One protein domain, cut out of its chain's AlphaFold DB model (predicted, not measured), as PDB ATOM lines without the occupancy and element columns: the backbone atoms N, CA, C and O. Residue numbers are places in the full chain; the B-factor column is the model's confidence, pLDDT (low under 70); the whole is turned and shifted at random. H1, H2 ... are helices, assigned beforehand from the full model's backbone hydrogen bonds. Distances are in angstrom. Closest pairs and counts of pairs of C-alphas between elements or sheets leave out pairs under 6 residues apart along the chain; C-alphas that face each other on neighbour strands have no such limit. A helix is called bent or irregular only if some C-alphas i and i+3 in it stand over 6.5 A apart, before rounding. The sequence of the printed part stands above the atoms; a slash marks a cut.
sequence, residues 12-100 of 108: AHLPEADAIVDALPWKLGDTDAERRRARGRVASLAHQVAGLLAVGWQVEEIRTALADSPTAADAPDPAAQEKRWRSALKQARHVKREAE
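This is residues 12 to 100 of the 108 residues of an uncharacterized protein of Actinoplanes derwentensis (UniProt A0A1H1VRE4). Two long helices, H2 and H5, run side by side the same way, about 15.0 A apart from centre to centre and slid along each other, with the first part of H5 beside the middle of H2. The short helices H1, H3 and H4 make a loose second layer behind this pair: H1 crosses H2, H3 crosses H5, and H4 packs on the first part of H5. The printed part has 89 residues with five named helices, in the order H1, H2, H3, H4, H5, and no named strand; 69 of the residues are in the helices, and the class is all helix. The whole is compact, with a radius of gyration of the C-alphas of 13.0 A, and flat in outline, its C-alphas spanning 45 by 29 by 14 A.

H2, residues 32 to 54, is the longest helix. It touches H5, residues 78 to 99, at a shallow tilt of 11 degrees, and the two run the same way. They touch with residues 38 to 45 of H2 and 78 to 86 of H5 alone, and their closest C-alphas are those of Ala 38 and Pro 78, 5.9 A apart. H2 also touches H1, residues 12 to 22, with the closest C-alphas, those of His 13 and Ala 50, 5.0 A apart; these helices run opposite ways at a steep tilt of 49 degrees. H5 is the hub, touching three other helices. With its residues 85 to 92 alone it touches H3, residues 59 to 67, opposite ways at a steep tilt of 58 degrees; the closest C-alphas, those of Ala 65 and Leu 89, are 5.6 A apart. With its residues 80 to 85 alone it touches H4, residues 70 to 73, where the closest C-alphas, those of Ala 72 and Gln 81, are 4.8 A apart. The helix packing is mostly crossed, meaning that most touching helices stand at a steep tilt, but only just: of three touching pairs with a tilt, one is shallow. H3 is close to but not clearly touching H1, with the closest C-alphas, those of Ile 20 and Arg 63, 7.2 A apart. H3 and H4 meet only through their link. H1 is apart from H4 and H5, and H2 is apart from H4. In H2, H3 and H5 every O i to N i+4 pair is within hydrogen-bond range; in H1 6 of 7 are, and H4 is too short for such a pair.

H2 begins at C-alpha 32, at (197.280, 175.044, 136.659), and measures 32.4 A from first to last C-alpha. H5 measures 31.5 A and ends at C-alpha 99, at (193.233, 213.393, 157.680). H1 begins at C-alpha 12, at (203.632, 188.000, 162.462), and measures 17.2 A; it is irregular, with C-alphas 12 and 15 7.4 A apart. H3 measures 12.2 A. H4 measures 6.1 A from C-alpha 70 to C-alpha 73, and at that distance it is only just neither bent nor irregular.

The two C-alphas farthest apart are those of Thr 31 and Glu 100, at 45.3 A. The C-alphas of Ala 12 and Glu 100, the first and last printed, are 26.2 A apart. The printed part has no cut. The links from H2 to H3, H3 to H4 and H4 to H5 are tight, the link of 9 residues from H1 to H2 is short, and no link is long. The mean pLDDT of the printed part is 93.1, and no printed residue is under 70; the mean of H4 is 85.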
ATOM      1  N   ALA A  12     204.702 188.183 161.482       94.12
ATOM      2  CA  ALA A  12     203.632 188.000 162.462       94.12
ATOM      3  C   ALA A  12     202.239 188.294 161.878       94.12
ATOM      4  O   ALA A  12     201.257 187.682 162.290       94.12
ATOM      5  N   HIS A  13     202.162 189.180 160.882       94.56
ATOM      6  CA  HIS A  13     200.907 189.604 160.260       94.56
ATOM      7  C   HIS A  13     200.548 188.847 158.974       94.56
ATOM      8  O   HIS A  13     199.460 189.055 158.438       94.56
ATOM      9  N   LEU A  14     201.422 187.968 158.463       94.50
ATOM     10  CA  LEU A  14     201.153 187.224 157.225       94.50
ATOM     11  C   LEU A  14     199.881 186.362 157.291       94.50
ATOM     12  O   LEU A  14     199.092 186.474 156.360       94.50
ATOM     13  N   PRO A  15     199.602 185.580 158.358       96.25
ATOM     14  CA  PRO A  15     198.396 184.748 158.398       96.25
ATOM     15  C   PRO A  15     197.095 185.557 158.305       96.25
ATOM     16  O   PRO A  15     196.140 185.149 157.647       96.25
ATOM     17  N   GLU A  16     197.057 186.723 158.951       96.06
ATOM     18  CA  GLU A  16     195.908 187.627 158.907       96.06
ATOM     19  C   GLU A  16     195.787 188.313 157.540       96.06
ATOM     20  O   GLU A  16     194.693 188.417 156.984       96.06
ATOM     21  N   ALA A  17     196.914 188.726 156.962       96.69
ATOM     22  CA  ALA A  17     196.955 189.303 155.628       96.69
ATOM     23  C   ALA A  17     196.521 188.313 154.537       96.69
ATOM     24  O   ALA A  17     195.763 188.695 153.644       96.69
ATOM     25  N   ASP A  18     196.960 187.057 154.627       96.94
ATOM     26  CA  ASP A  18     196.549 185.975 153.732       96.94
ATOM     27  C   ASP A  18     195.030 185.778 153.813       96.94
ATOM     28  O   ASP A  18     194.358 185.818 152.788       96.94
ATOM     29  N   ALA A  19     194.457 185.705 155.021       96.38
ATOM     30  CA  ALA A  19     193.011 185.558 155.204       96.38
ATOM     31  C   ALA A  19     192.197 186.718 154.593       96.38
ATOM     32  O   ALA A  19     191.127 186.494 154.026       96.38
ATOM     33  N   ILE A  20     192.692 187.959 154.689       96.38
ATOM     34  CA  ILE A  20     192.049 189.130 154.065       96.38
ATOM     35  C   ILE A  20     192.089 189.020 152.538       96.38
ATOM     36  O   ILE A  20     191.091 189.297 151.873       96.38
ATOM     37  N   VAL A  21     193.242 188.653 151.977       96.25
ATOM     38  CA  VAL A  21     193.453 188.644 150.526       96.25
ATOM     39  C   VAL A  21     192.809 187.431 149.855       96.25
ATOM     40  O   VAL A  21     192.284 187.574 148.750       96.25
ATOM     41  N   ASP A  22     192.791 186.271 150.508       95.12
ATOM     42  CA  ASP A  22     192.140 185.052 150.015       95.12
ATOM     43  C   ASP A  22     190.615 185.199 149.925       95.12
ATOM     44  O   ASP A  22     189.983 184.574 149.074       95.12
ATOM     45  N   ALA A  23     190.018 186.062 150.753       94.69
ATOM     46  CA  ALA A  23     188.587 186.364 150.712       94.69
ATOM     47  C   ALA A  23     188.173 187.241 149.512       94.69
ATOM     48  O   ALA A  23     186.978 187.435 149.273       94.69
ATOM     49  N   LEU A  24     189.129 187.794 148.758       94.38
ATOM     50  CA  LEU A  24     188.839 188.632 147.598       94.38
ATOM     51  C   LEU A  24     188.398 187.786 146.386       94.38
ATOM     52  O   LEU A  24     188.866 186.660 146.205       94.38
ATOM     53  N   PRO A  25     187.542 188.325 145.497       94.12
ATOM     54  CA  PRO A  25     187.023 187.604 144.331       94.12
ATOM     55  C   PRO A  25     188.064 187.492 143.201       94.12
ATOM     56  O   PRO A  25     187.944 188.116 142.143       94.12
ATOM     57  N   TRP A  26     189.122 186.710 143.415       93.94
ATOM     58  CA  TRP A  26     190.188 186.494 142.436       93.94
ATOM     59  C   TRP A  26     189.732 185.676 141.220       93.94
ATOM     60  O   TRP A  26     189.093 184.631 141.339       93.94
ATOM     61  N   LYS A  27     190.173 186.085 140.030       93.06
ATOM     62  CA  LYS A  27     190.076 185.314 138.787       93.06
ATOM     63  C   LYS A  27     191.312 184.429 138.657       93.06
ATOM     64  O   LYS A  27     192.318 184.831 138.081       93.06
ATOM     65  N   LEU A  28     191.256 183.230 139.232       89.06
ATOM     66  CA  LEU A  28     192.415 182.330 139.306       89.06
ATOM     67  C   LEU A  28     192.777 181.654 137.970       89.06
ATOM     68  O   LEU A  28     193.897 181.165 137.833       89.06
ATOM     69  N   GLY A  29     191.867 181.658 136.993       87.19
ATOM     70  CA  GLY A  29     192.032 180.980 135.705       87.19
ATOM     71  C   GLY A  29     191.791 179.467 135.769       87.19
ATOM     72  O   GLY A  29     191.725 178.863 136.846       87.19
ATOM     73  N   ASP A  30     191.659 178.856 134.594       89.94
ATOM     74  CA  ASP A  30     191.189 177.473 134.442       89.94
ATOM     75  C   ASP A  30     192.337 176.457 134.402       89.94
ATOM     76  O   ASP A  30     192.165 175.289 134.763       89.94
ATOM     77  N   THR A  31     193.540 176.894 134.031       94.06
ATOM     78  CA  THR A  31     194.729 176.037 133.970       94.06
ATOM     79  C   THR A  31     195.564 176.099 135.252       94.06
ATOM     80  O   THR A  31     195.582 177.093 135.978       94.06
ATOM     81  N   ASP A  32     196.346 175.049 135.522       93.69
ATOM     82  CA  ASP A  32     197.280 175.044 136.659       93.69
ATOM     83  C   ASP A  32     198.348 176.135 136.558       93.69
ATOM     84  O   ASP A  32     198.781 176.691 137.573       93.69
ATOM     85  N   ALA A  33     198.775 176.459 135.335       92.25
ATOM     86  CA  ALA A  33     199.734 177.525 135.089       92.25
ATOM     87  C   ALA A  33     199.153 178.897 135.467       92.25
ATOM     88  O   ALA A  33     199.842 179.699 136.103       92.25
ATOM     89  N   GLU A  34     197.891 179.158 135.123       91.06
ATOM     90  CA  GLU A  34     197.184 180.387 135.500       91.06
ATOM     91  C   GLU A  34     196.955 180.456 137.005       91.06
ATOM     92  O   GLU A  34     197.353 181.446 137.622       91.06
ATOM     93  N   ARG A  35     196.462 179.373 137.622       93.50
ATOM     94  CA  ARG A  35     196.275 179.304 139.079       93.50
ATOM     95  C   ARG A  35     197.570 179.564 139.832       93.50
ATOM     96  O   ARG A  35     197.579 180.303 140.814       93.50
ATOM     97  N   ARG A  36     198.689 178.993 139.375       93.94
ATOM     98  CA  ARG A  36     200.006 179.219 139.988       93.94
ATOM     99  C   ARG A  36     200.427 180.685 139.887       93.94
ATOM    100  O   ARG A  36     200.914 181.241 140.869       93.94
ATOM    101  N   ARG A  37     200.221 181.320 138.730       91.31
ATOM    102  CA  ARG A  37     200.508 182.752 138.546       91.31
ATOM    103  C   ARG A  37     199.614 183.616 139.433       91.31
ATOM    104  O   ARG A  37     200.126 184.525 140.076       91.31
ATOM    105  N   ALA A  38     198.319 183.314 139.507       93.44
ATOM    106  CA  ALA A  38     197.368 184.036 140.344       93.44
ATOM    107  C   ALA A  38     197.728 183.928 141.835       93.44
ATOM    108  O   ALA A  38     197.805 184.948 142.511       93.44
ATOM    109  N   ARG A  39     198.085 182.734 142.326       94.12
ATOM    110  CA  ARG A  39     198.572 182.534 143.706       94.12
ATOM    111  C   ARG A  39     199.817 183.362 144.033       94.12
ATOM    112  O   ARG A  39     199.929 183.889 145.132       94.12
ATOM    113  N   GLY A  40     200.735 183.528 143.078       95.06
ATOM    114  CA  GLY A  40     201.883 184.423 143.257       95.06
ATOM    115  C   GLY A  40     201.472 185.884 143.485       95.06
ATOM    116  O   GLY A  40     202.112 186.595 144.256       95.06
ATOM    117  N   ARG A  41     200.375 186.326 142.860       95.62
ATOM    118  CA  ARG A  41     199.823 187.681 143.025       95.62
ATOM    119  C   ARG A  41     199.073 187.847 144.336       95.62
ATOM    120  O   ARG A  41     199.262 188.862 144.996       95.62
ATOM    121  N   VAL A  42     198.300 186.834 144.727       95.81
ATOM    122  CA  VAL A  42     197.672 186.729 146.054       95.81
ATOM    123  C   VAL A  42     198.736 186.927 147.134       95.81
ATOM    124  O   VAL A  42     198.655 187.884 147.897       95.81
ATOM    125  N   ALA A  43     199.814 186.134 147.103       95.50
ATOM    126  CA  ALA A  43     200.916 186.251 148.060       95.50
ATOM    127  C   ALA A  43     201.595 187.634 148.023       95.50
ATOM    128  O   ALA A  43     201.958 188.197 149.056       95.50
ATOM    129  N   SER A  44     201.752 188.222 146.833       96.06
ATOM    130  CA  SER A  44     202.335 189.560 146.681       96.06
ATOM    131  C   SER A  44     201.452 190.666 147.273       96.06
ATOM    132  O   SER A  44     201.969 191.649 147.813       96.06
ATOM    133  N   LEU A  45     200.126 190.536 147.180       96.62
ATOM    134  CA  LEU A  45     199.187 191.461 147.810       96.62
ATOM    135  C   LEU A  45     199.116 191.233 149.325       96.62
ATOM    136  O   LEU A  45     199.139 192.210 150.072       96.62
ATOM    137  N   ALA A  46     199.128 189.979 149.782       97.19
ATOM    138  CA  ALA A  46     199.165 189.636 151.201       97.19
ATOM    139  C   ALA A  46     200.412 190.209 151.886       97.19
ATOM    140  O   ALA A  46     200.309 190.832 152.937       97.19
ATOM    141  N   HIS A  47     201.583 190.145 151.246       96.19
ATOM    142  CA  HIS A  47     202.793 190.772 151.784       96.19
ATOM    143  C   HIS A  47     202.648 192.293 151.966       96.19
ATOM    144  O   HIS A  47     203.110 192.860 152.956       96.19
ATOM    145  N   GLN A  48     201.973 192.970 151.031       95.69
ATOM    146  CA  GLN A  48     201.691 194.398 151.161       95.69
ATOM    147  C   GLN A  48     200.698 194.689 152.295       95.69
ATOM    148  O   GLN A  48     200.898 195.653 153.033       95.69
ATOM    149  N   VAL A  49     199.651 193.872 152.442       97.19
ATOM    150  CA  VAL A  49     198.670 193.982 153.534       97.19
ATOM    151  C   VAL A  49     199.338 193.749 154.891       97.19
ATOM    152  O   VAL A  49     199.163 194.564 155.791       97.19
ATOM    153  N   ALA A  50     200.186 192.728 155.015       96.81
ATOM    154  CA  ALA A  50     200.972 192.472 156.220       96.81
ATOM    155  C   ALA A  50     201.879 193.661 156.570       96.81
ATOM    156  O   ALA A  50     201.983 194.042 157.731       96.81
ATOM    157  N   GLY A  51     202.477 194.310 155.565       95.12
ATOM    158  CA  GLY A  51     203.235 195.545 155.762       95.12
ATOM    159  C   GLY A  51     202.394 196.714 156.287       95.12
ATOM    160  O   GLY A  51     202.903 197.512 157.067       95.12
ATOM    161  N   LEU A  52     201.117 196.825 155.893       94.75
ATOM    162  CA  LEU A  52     200.195 197.835 156.430       94.75
ATOM    163  C   LEU A  52     199.824 197.534 157.887       94.75
ATOM    164  O   LEU A  52     199.899 198.435 158.724       94.75
ATOM    165  N   LEU A  53     199.484 196.278 158.189       95.44
ATOM    166  CA  LEU A  53     199.196 195.819 159.553       95.44
ATOM    167  C   LEU A  53     200.383 196.095 160.485       95.44
ATOM    168  O   LEU A  53     200.218 196.688 161.550       95.44
ATOM    169  N   ALA A  54     201.597 195.785 160.031       94.31
ATOM    170  CA  ALA A  54     202.813 195.970 160.815       94.31
ATOM    171  C   ALA A  54     203.154 197.448 161.100       94.31
ATOM    172  O   ALA A  54     203.896 197.738 162.034       94.31
ATOM    173  N   VAL A  55     202.609 198.397 160.325       91.12
ATOM    174  CA  VAL A  55     202.724 199.845 160.596       91.12
ATOM    175  C   VAL A  55     201.468 200.430 161.255       91.12
ATOM    176  O   VAL A  55     201.283 201.647 161.258       91.12
ATOM    177  N   GLY A  56     200.606 199.576 161.815       91.75
ATOM    178  CA  GLY A  56     199.483 199.964 162.671       91.75
ATOM    179  C   GLY A  56     198.149 200.190 161.960       91.75
ATOM    180  O   GLY A  56     197.225 200.728 162.574       91.75
ATOM    181  N   TRP A  57     198.016 199.807 160.685       94.69
ATOM    182  CA  TRP A  57     196.698 199.788 160.041       94.69
ATOM    183  C   TRP A  57     195.810 198.728 160.673       94.69
ATOM    184  O   TRP A  57     196.265 197.628 160.973       94.69
ATOM    185  N   GLN A  58     194.533 199.052 160.833       94.12
ATOM    186  CA  GLN A  58     193.543 198.106 161.327       94.12
ATOM    187  C   GLN A  58     192.997 197.257 160.180       94.12
ATOM    188  O   GLN A  58     192.842 197.725 159.050       94.12
ATOM    189  N   VAL A  59     192.636 196.012 160.489       94.44
ATOM    190  CA  VAL A  59     192.035 195.067 159.534       94.44
ATOM    191  C   VAL A  59     190.827 195.672 158.821       94.44
ATOM    192  O   VAL A  59     190.718 195.575 157.600       94.44
ATOM    193  N   GLU A  60     189.948 196.348 159.560       94.56
ATOM    194  CA  GLU A  60     188.740 196.961 158.999       94.56
ATOM    195  C   GLU A  60     189.049 198.137 158.056       94.56
ATOM    196  O   GLU A  60     188.377 198.295 157.038       94.56
ATOM    197  N   GLU A  61     190.111 198.912 158.313       94.38
ATOM    198  CA  GLU A  61     190.564 199.970 157.394       94.38
ATOM    199  C   GLU A  61     191.044 199.369 156.068       94.38
ATOM    200  O   GLU A  61     190.736 199.881 154.991       94.38
ATOM    201  N   ILE A  62     191.777 198.254 156.140       96.25
ATOM    202  CA  ILE A  62     192.277 197.540 154.964       96.25
ATOM    203  C   ILE A  62     191.112 196.926 154.181       96.25
ATOM    204  O   ILE A  62     191.050 197.086 152.963       96.25
ATOM    205  N   ARG A  63     190.170 196.260 154.858       95.38
ATOM    206  CA  ARG A  63     188.969 195.687 154.227       95.38
ATOM    207  C   ARG A  63     188.138 196.755 153.529       95.38
ATOM    208  O   ARG A  63     187.774 196.564 152.372       95.38
ATOM    209  N   THR A  64     187.907 197.885 154.194       94.38
ATOM    210  CA  THR A  64     187.183 199.027 153.619       94.38
ATOM    211  C   THR A  64     187.896 199.548 152.374       94.38
ATOM    212  O   THR A  64     187.295 199.631 151.307       94.38
ATOM    213  N   ALA A  65     189.210 199.779 152.458       94.69
ATOM    214  CA  ALA A  65     190.000 200.247 151.323       94.69
ATOM    215  C   ALA A  65     189.976 199.281 150.123       94.69
ATOM    216  O   ALA A  65     190.000 199.718 148.974       94.69
ATOM    217  N   LEU A  66     189.945 197.967 150.366       94.81
ATOM    218  CA  LEU A  66     189.821 196.961 149.306       94.81
ATOM    219  C   LEU A  66     188.409 196.943 148.700       94.81
ATOM    220  O   LEU A  66     188.280 196.819 147.479       94.81
ATOM    221  N   ALA A  67     187.374 197.093 149.532       92.19
ATOM    222  CA  ALA A  67     185.972 197.146 149.117       92.19
ATOM    223  C   ALA A  67     185.638 198.410 148.301       92.19
ATOM    224  O   ALA A  67     184.871 198.329 147.343       92.19
ATOM    225  N   ASP A  68     186.298 199.536 148.587       88.44
ATOM    226  CA  ASP A  68     186.188 200.801 147.839       88.44
ATOM    227  C   ASP A  68     186.740 200.722 146.402       88.44
ATOM    228  O   ASP A  68     186.696 201.689 145.636       88.44
ATOM    229  N   SER A  69     187.237 199.554 145.988       87.94
ATOM    230  CA  SER A  69     187.607 199.252 144.610       87.94
ATOM    231  C   SER A  69     186.657 198.222 143.984       87.94
ATOM    232  O   SER A  69     187.093 197.121 143.644       87.94
ATOM    233  N   PRO A  70     185.369 198.547 143.754       77.06
ATOM    234  CA  PRO A  70     184.415 197.589 143.184       77.06
ATOM    235  C   PRO A  70     184.864 197.088 141.803       77.06
ATOM    236  O   PRO A  70     184.756 195.908 141.487       77.06
ATOM    237  N   THR A  71     185.514 197.956 141.021       85.56
ATOM    238  CA  THR A  71     186.074 197.597 139.708       85.56
ATOM    239  C   THR A  71     187.253 196.619 139.777       85.56
ATOM    240  O   THR A  71     187.680 196.107 138.740       85.56
ATOM    241  N   ALA A  72     187.831 196.357 140.954       88.69
ATOM    242  CA  ALA A  72     188.904 195.379 141.101       88.69
ATOM    243  C   ALA A  72     188.403 193.954 140.855       88.69
ATOM    244  O   ALA A  72     189.072 193.204 140.152       88.69
ATOM    245  N   ALA A  73     187.201 193.609 141.329       88.56
ATOM    246  CA  ALA A  73     186.587 192.309 141.059       88.56
ATOM    247  C   ALA A  73     186.358 192.095 139.550       88.56
ATOM    248  O   ALA A  73     186.654 191.028 139.008       88.56
ATOM    249  N   ASP A  74     185.950 193.152 138.845       89.88
ATOM    250  CA  ASP A  74     185.620 193.110 137.417       89.88
ATOM    251  C   ASP A  74     186.839 193.135 136.481       89.88
ATOM    252  O   ASP A  74     186.690 193.046 135.261       89.88
ATOM    253  N   ALA A  75     188.066 193.249 137.001       92.12
ATOM    254  CA  ALA A  75     189.259 193.337 136.159       92.12
ATOM    255  C   ALA A  75     189.446 192.106 135.261       92.12
ATOM    256  O   ALA A  75     189.090 191.002 135.668       92.12
ATOM    257  N   PRO A  76     189.979 192.266 134.037       89.38
ATOM    258  CA  PRO A  76     189.997 191.189 133.043       89.38
ATOM    259  C   PRO A  76     190.861 189.994 133.457       89.38
ATOM    260  O   PRO A  76     190.567 188.869 133.071       89.38
ATOM    261  N   ASP A  77     191.895 190.226 134.262       90.81
ATOM    262  CA  ASP A  77     192.863 189.219 134.678       90.81
ATOM    263  C   ASP A  77     193.360 189.498 136.112       90.81
ATOM    264  O   ASP A  77     193.253 190.635 136.592       90.81
ATOM    265  N   PRO A  78     193.935 188.500 136.810       92.81
ATOM    266  CA  PRO A  78     194.393 188.672 138.188       92.81
ATOM    267  C   PRO A  78     195.528 189.699 138.356       92.81
ATOM    268  O   PRO A  78     195.704 190.225 139.452       92.81
ATOM    269  N   ALA A  79     196.285 190.050 137.308       92.88
ATOM    270  CA  ALA A  79     197.269 191.136 137.387       92.88
ATOM    271  C   ALA A  79     196.583 192.504 137.486       92.88
ATOM    272  O   ALA A  79     196.993 193.369 138.263       92.88
ATOM    273  N   ALA A  80     195.520 192.694 136.709       93.62
ATOM    274  CA  ALA A  80     194.701 193.888 136.752       93.62
ATOM    275  C   ALA A  80     193.927 193.998 138.077       93.62
ATOM    276  O   ALA A  80     193.820 195.106 138.608       93.62
ATOM    277  N   GLN A  81     193.452 192.875 138.639       95.38
ATOM    278  CA  GLN A  81     192.817 192.857 139.966       95.38
ATOM    279  C   GLN A  81     193.804 193.303 141.055       95.38
ATOM    280  O   GLN A  81     193.547 194.278 141.761       95.38
ATOM    281  N   GLU A  82     194.988 192.675 141.106       96.19
ATOM    282  CA  GLU A  82     196.082 193.039 142.017       96.19
ATOM    283  C   GLU A  82     196.406 194.536 141.920       96.19
ATOM    284  O   GLU A  82     196.436 195.243 142.928       96.19
ATOM    285  N   LYS A  83     196.598 195.056 140.700       95.56
ATOM    286  CA  LYS A  83     196.906 196.473 140.474       95.56
ATOM    287  C   LYS A  83     195.826 197.397 141.045       95.56
ATOM    288  O   LYS A  83     196.173 198.414 141.644       95.56
ATOM    289  N   ARG A  84     194.543 197.069 140.869       95.62
ATOM    290  CA  ARG A  84     193.426 197.898 141.353       95.62
ATOM    291  C   ARG A  84     193.334 197.906 142.874       95.62
ATOM    292  O   ARG A  84     193.288 198.991 143.450       95.62
ATOM    293  N   TRP A  85     193.436 196.749 143.525       96.69
ATOM    294  CA  TRP A  85     193.483 196.683 144.990       96.69
ATOM    295  C   TRP A  85     194.692 197.419 145.565       96.69
ATOM    296  O   TRP A  85     194.558 198.185 146.517       96.69
ATOM    297  N   ARG A  86     195.869 197.295 144.938       96.38
ATOM    298  CA  ARG A  86     197.051 198.078 145.329       96.38
ATOM    299  C   ARG A  86     196.829 199.579 145.216       96.38
ATOM    300  O   ARG A  86     197.236 200.326 146.105       96.38
ATOM    301  N   SER A  87     196.215 200.025 144.123       95.38
ATOM    302  CA  SER A  87     195.857 201.429 143.936       95.38
ATOM    303  C   SER A  87     194.886 201.903 145.011       95.38
ATOM    304  O   SER A  87     195.096 202.983 145.553       95.38
ATOM    305  N   ALA A  88     193.890 201.095 145.371       95.12
ATOM    306  CA  ALA A  88     192.926 201.425 146.415       95.12
ATOM    307  C   ALA A  88     193.592 201.562 147.795       95.12
ATOM    308  O   ALA A  88     193.448 202.597 148.440       95.12
ATOM    309  N   LEU A  89     194.451 200.610 148.182       95.50
ATOM    310  CA  LEU A  89     195.251 200.705 149.411       95.50
ATOM    311  C   LEU A  89     196.155 201.948 149.422       95.50
ATOM    312  O   LEU A  89     196.309 202.612 150.448       95.50
ATOM    313  N   LYS A  90     196.755 202.298 148.276       94.12
ATOM    314  CA  LYS A  90     197.573 203.512 148.150       94.12
ATOM    315  C   LYS A  90     196.734 204.777 148.348       94.12
ATOM    316  O   LYS A  90     197.206 205.693 149.018       94.12
ATOM    317  N   GLN A  91     195.528 204.826 147.782       92.75
ATOM    318  CA  GLN A  91     194.629 205.970 147.935       92.75
ATOM    319  C   GLN A  91     194.107 206.094 149.363       92.75
ATOM    320  O   GLN A  91     194.216 207.170 149.942       92.75
ATOM    321  N   ALA A  92     193.664 204.998 149.981       92.94
ATOM    322  CA  ALA A  92     193.271 204.995 151.387       92.94
ATOM    323  C   ALA A  92     194.408 205.512 152.280       92.94
ATOM    324  O   ALA A  92     194.191 206.326 153.175       92.94
ATOM    325  N   ARG A  93     195.655 205.112 151.993       91.25
ATOM    326  CA  ARG A  93     196.827 205.618 152.715       91.25
ATOM    327  C   ARG A  93     197.062 207.108 152.518       91.25
ATOM    328  O   ARG A  93     197.508 207.765 153.455       91.25
ATOM    329  N   HIS A  94     196.803 207.634 151.326       90.69
ATOM    330  CA  HIS A  94     196.874 209.068 151.070       90.69
ATOM    331  C   HIS A  94     195.823 209.820 151.890       90.69
ATOM    332  O   HIS A  94     196.182 210.712 152.650       90.69
ATOM    333  N   VAL A  95     194.563 209.379 151.824       89.81
ATOM    334  CA  VAL A  95     193.439 209.977 152.559       89.81
ATOM    335  C   VAL A  95     193.687 209.961 154.068       89.81
ATOM    336  O   VAL A  95     193.543 210.992 154.720       89.81
ATOM    337  N   LYS A  96     194.141 208.831 154.628       87.38
ATOM    338  CA  LYS A  96     194.486 208.724 156.055       87.38
ATOM    339  C   LYS A  96     195.579 209.720 156.453       87.38
ATOM    340  O   LYS A  96     195.435 210.427 157.443       87.38
ATOM    341  N   ARG A  97     196.635 209.846 155.642       87.88
ATOM    342  CA  ARG A  97     197.716 210.821 155.883       87.88
ATOM    343  C   ARG A  97     197.247 212.267 155.808       87.88
ATOM    344  O   ARG A  97     197.766 213.101 156.540       87.88
ATOM    345  N   GLU A  98     196.322 212.576 154.906       86.62
ATOM    346  CA  GLU A  98     195.737 213.914 154.808       86.62
ATOM    347  C   GLU A  98     194.848 214.227 156.011       86.62
ATOM    348  O   GLU A  98     194.930 215.334 156.537       86.62
ATOM    349  N   ALA A  99     194.068 213.254 156.488       83.81
ATOM    350  CA  ALA A  99     193.233 213.393 157.680       83.81
ATOM    351  C   ALA A  99     194.060 213.558 158.969       83.81
ATOM    352  O   ALA A  99     193.679 214.313 159.860       83.81
ATOM    353  N   GLU A 100     195.207 212.883 159.060       84.12
ATOM    354  CA  GLU A 100     196.147 212.989 160.184       84.12
ATOM    355  C   GLU A 100     197.031 214.247 160.112       84.12
ATOM    356  O   GLU A 100     197.740 214.563 161.073       84.12
TER     357      GLU A 100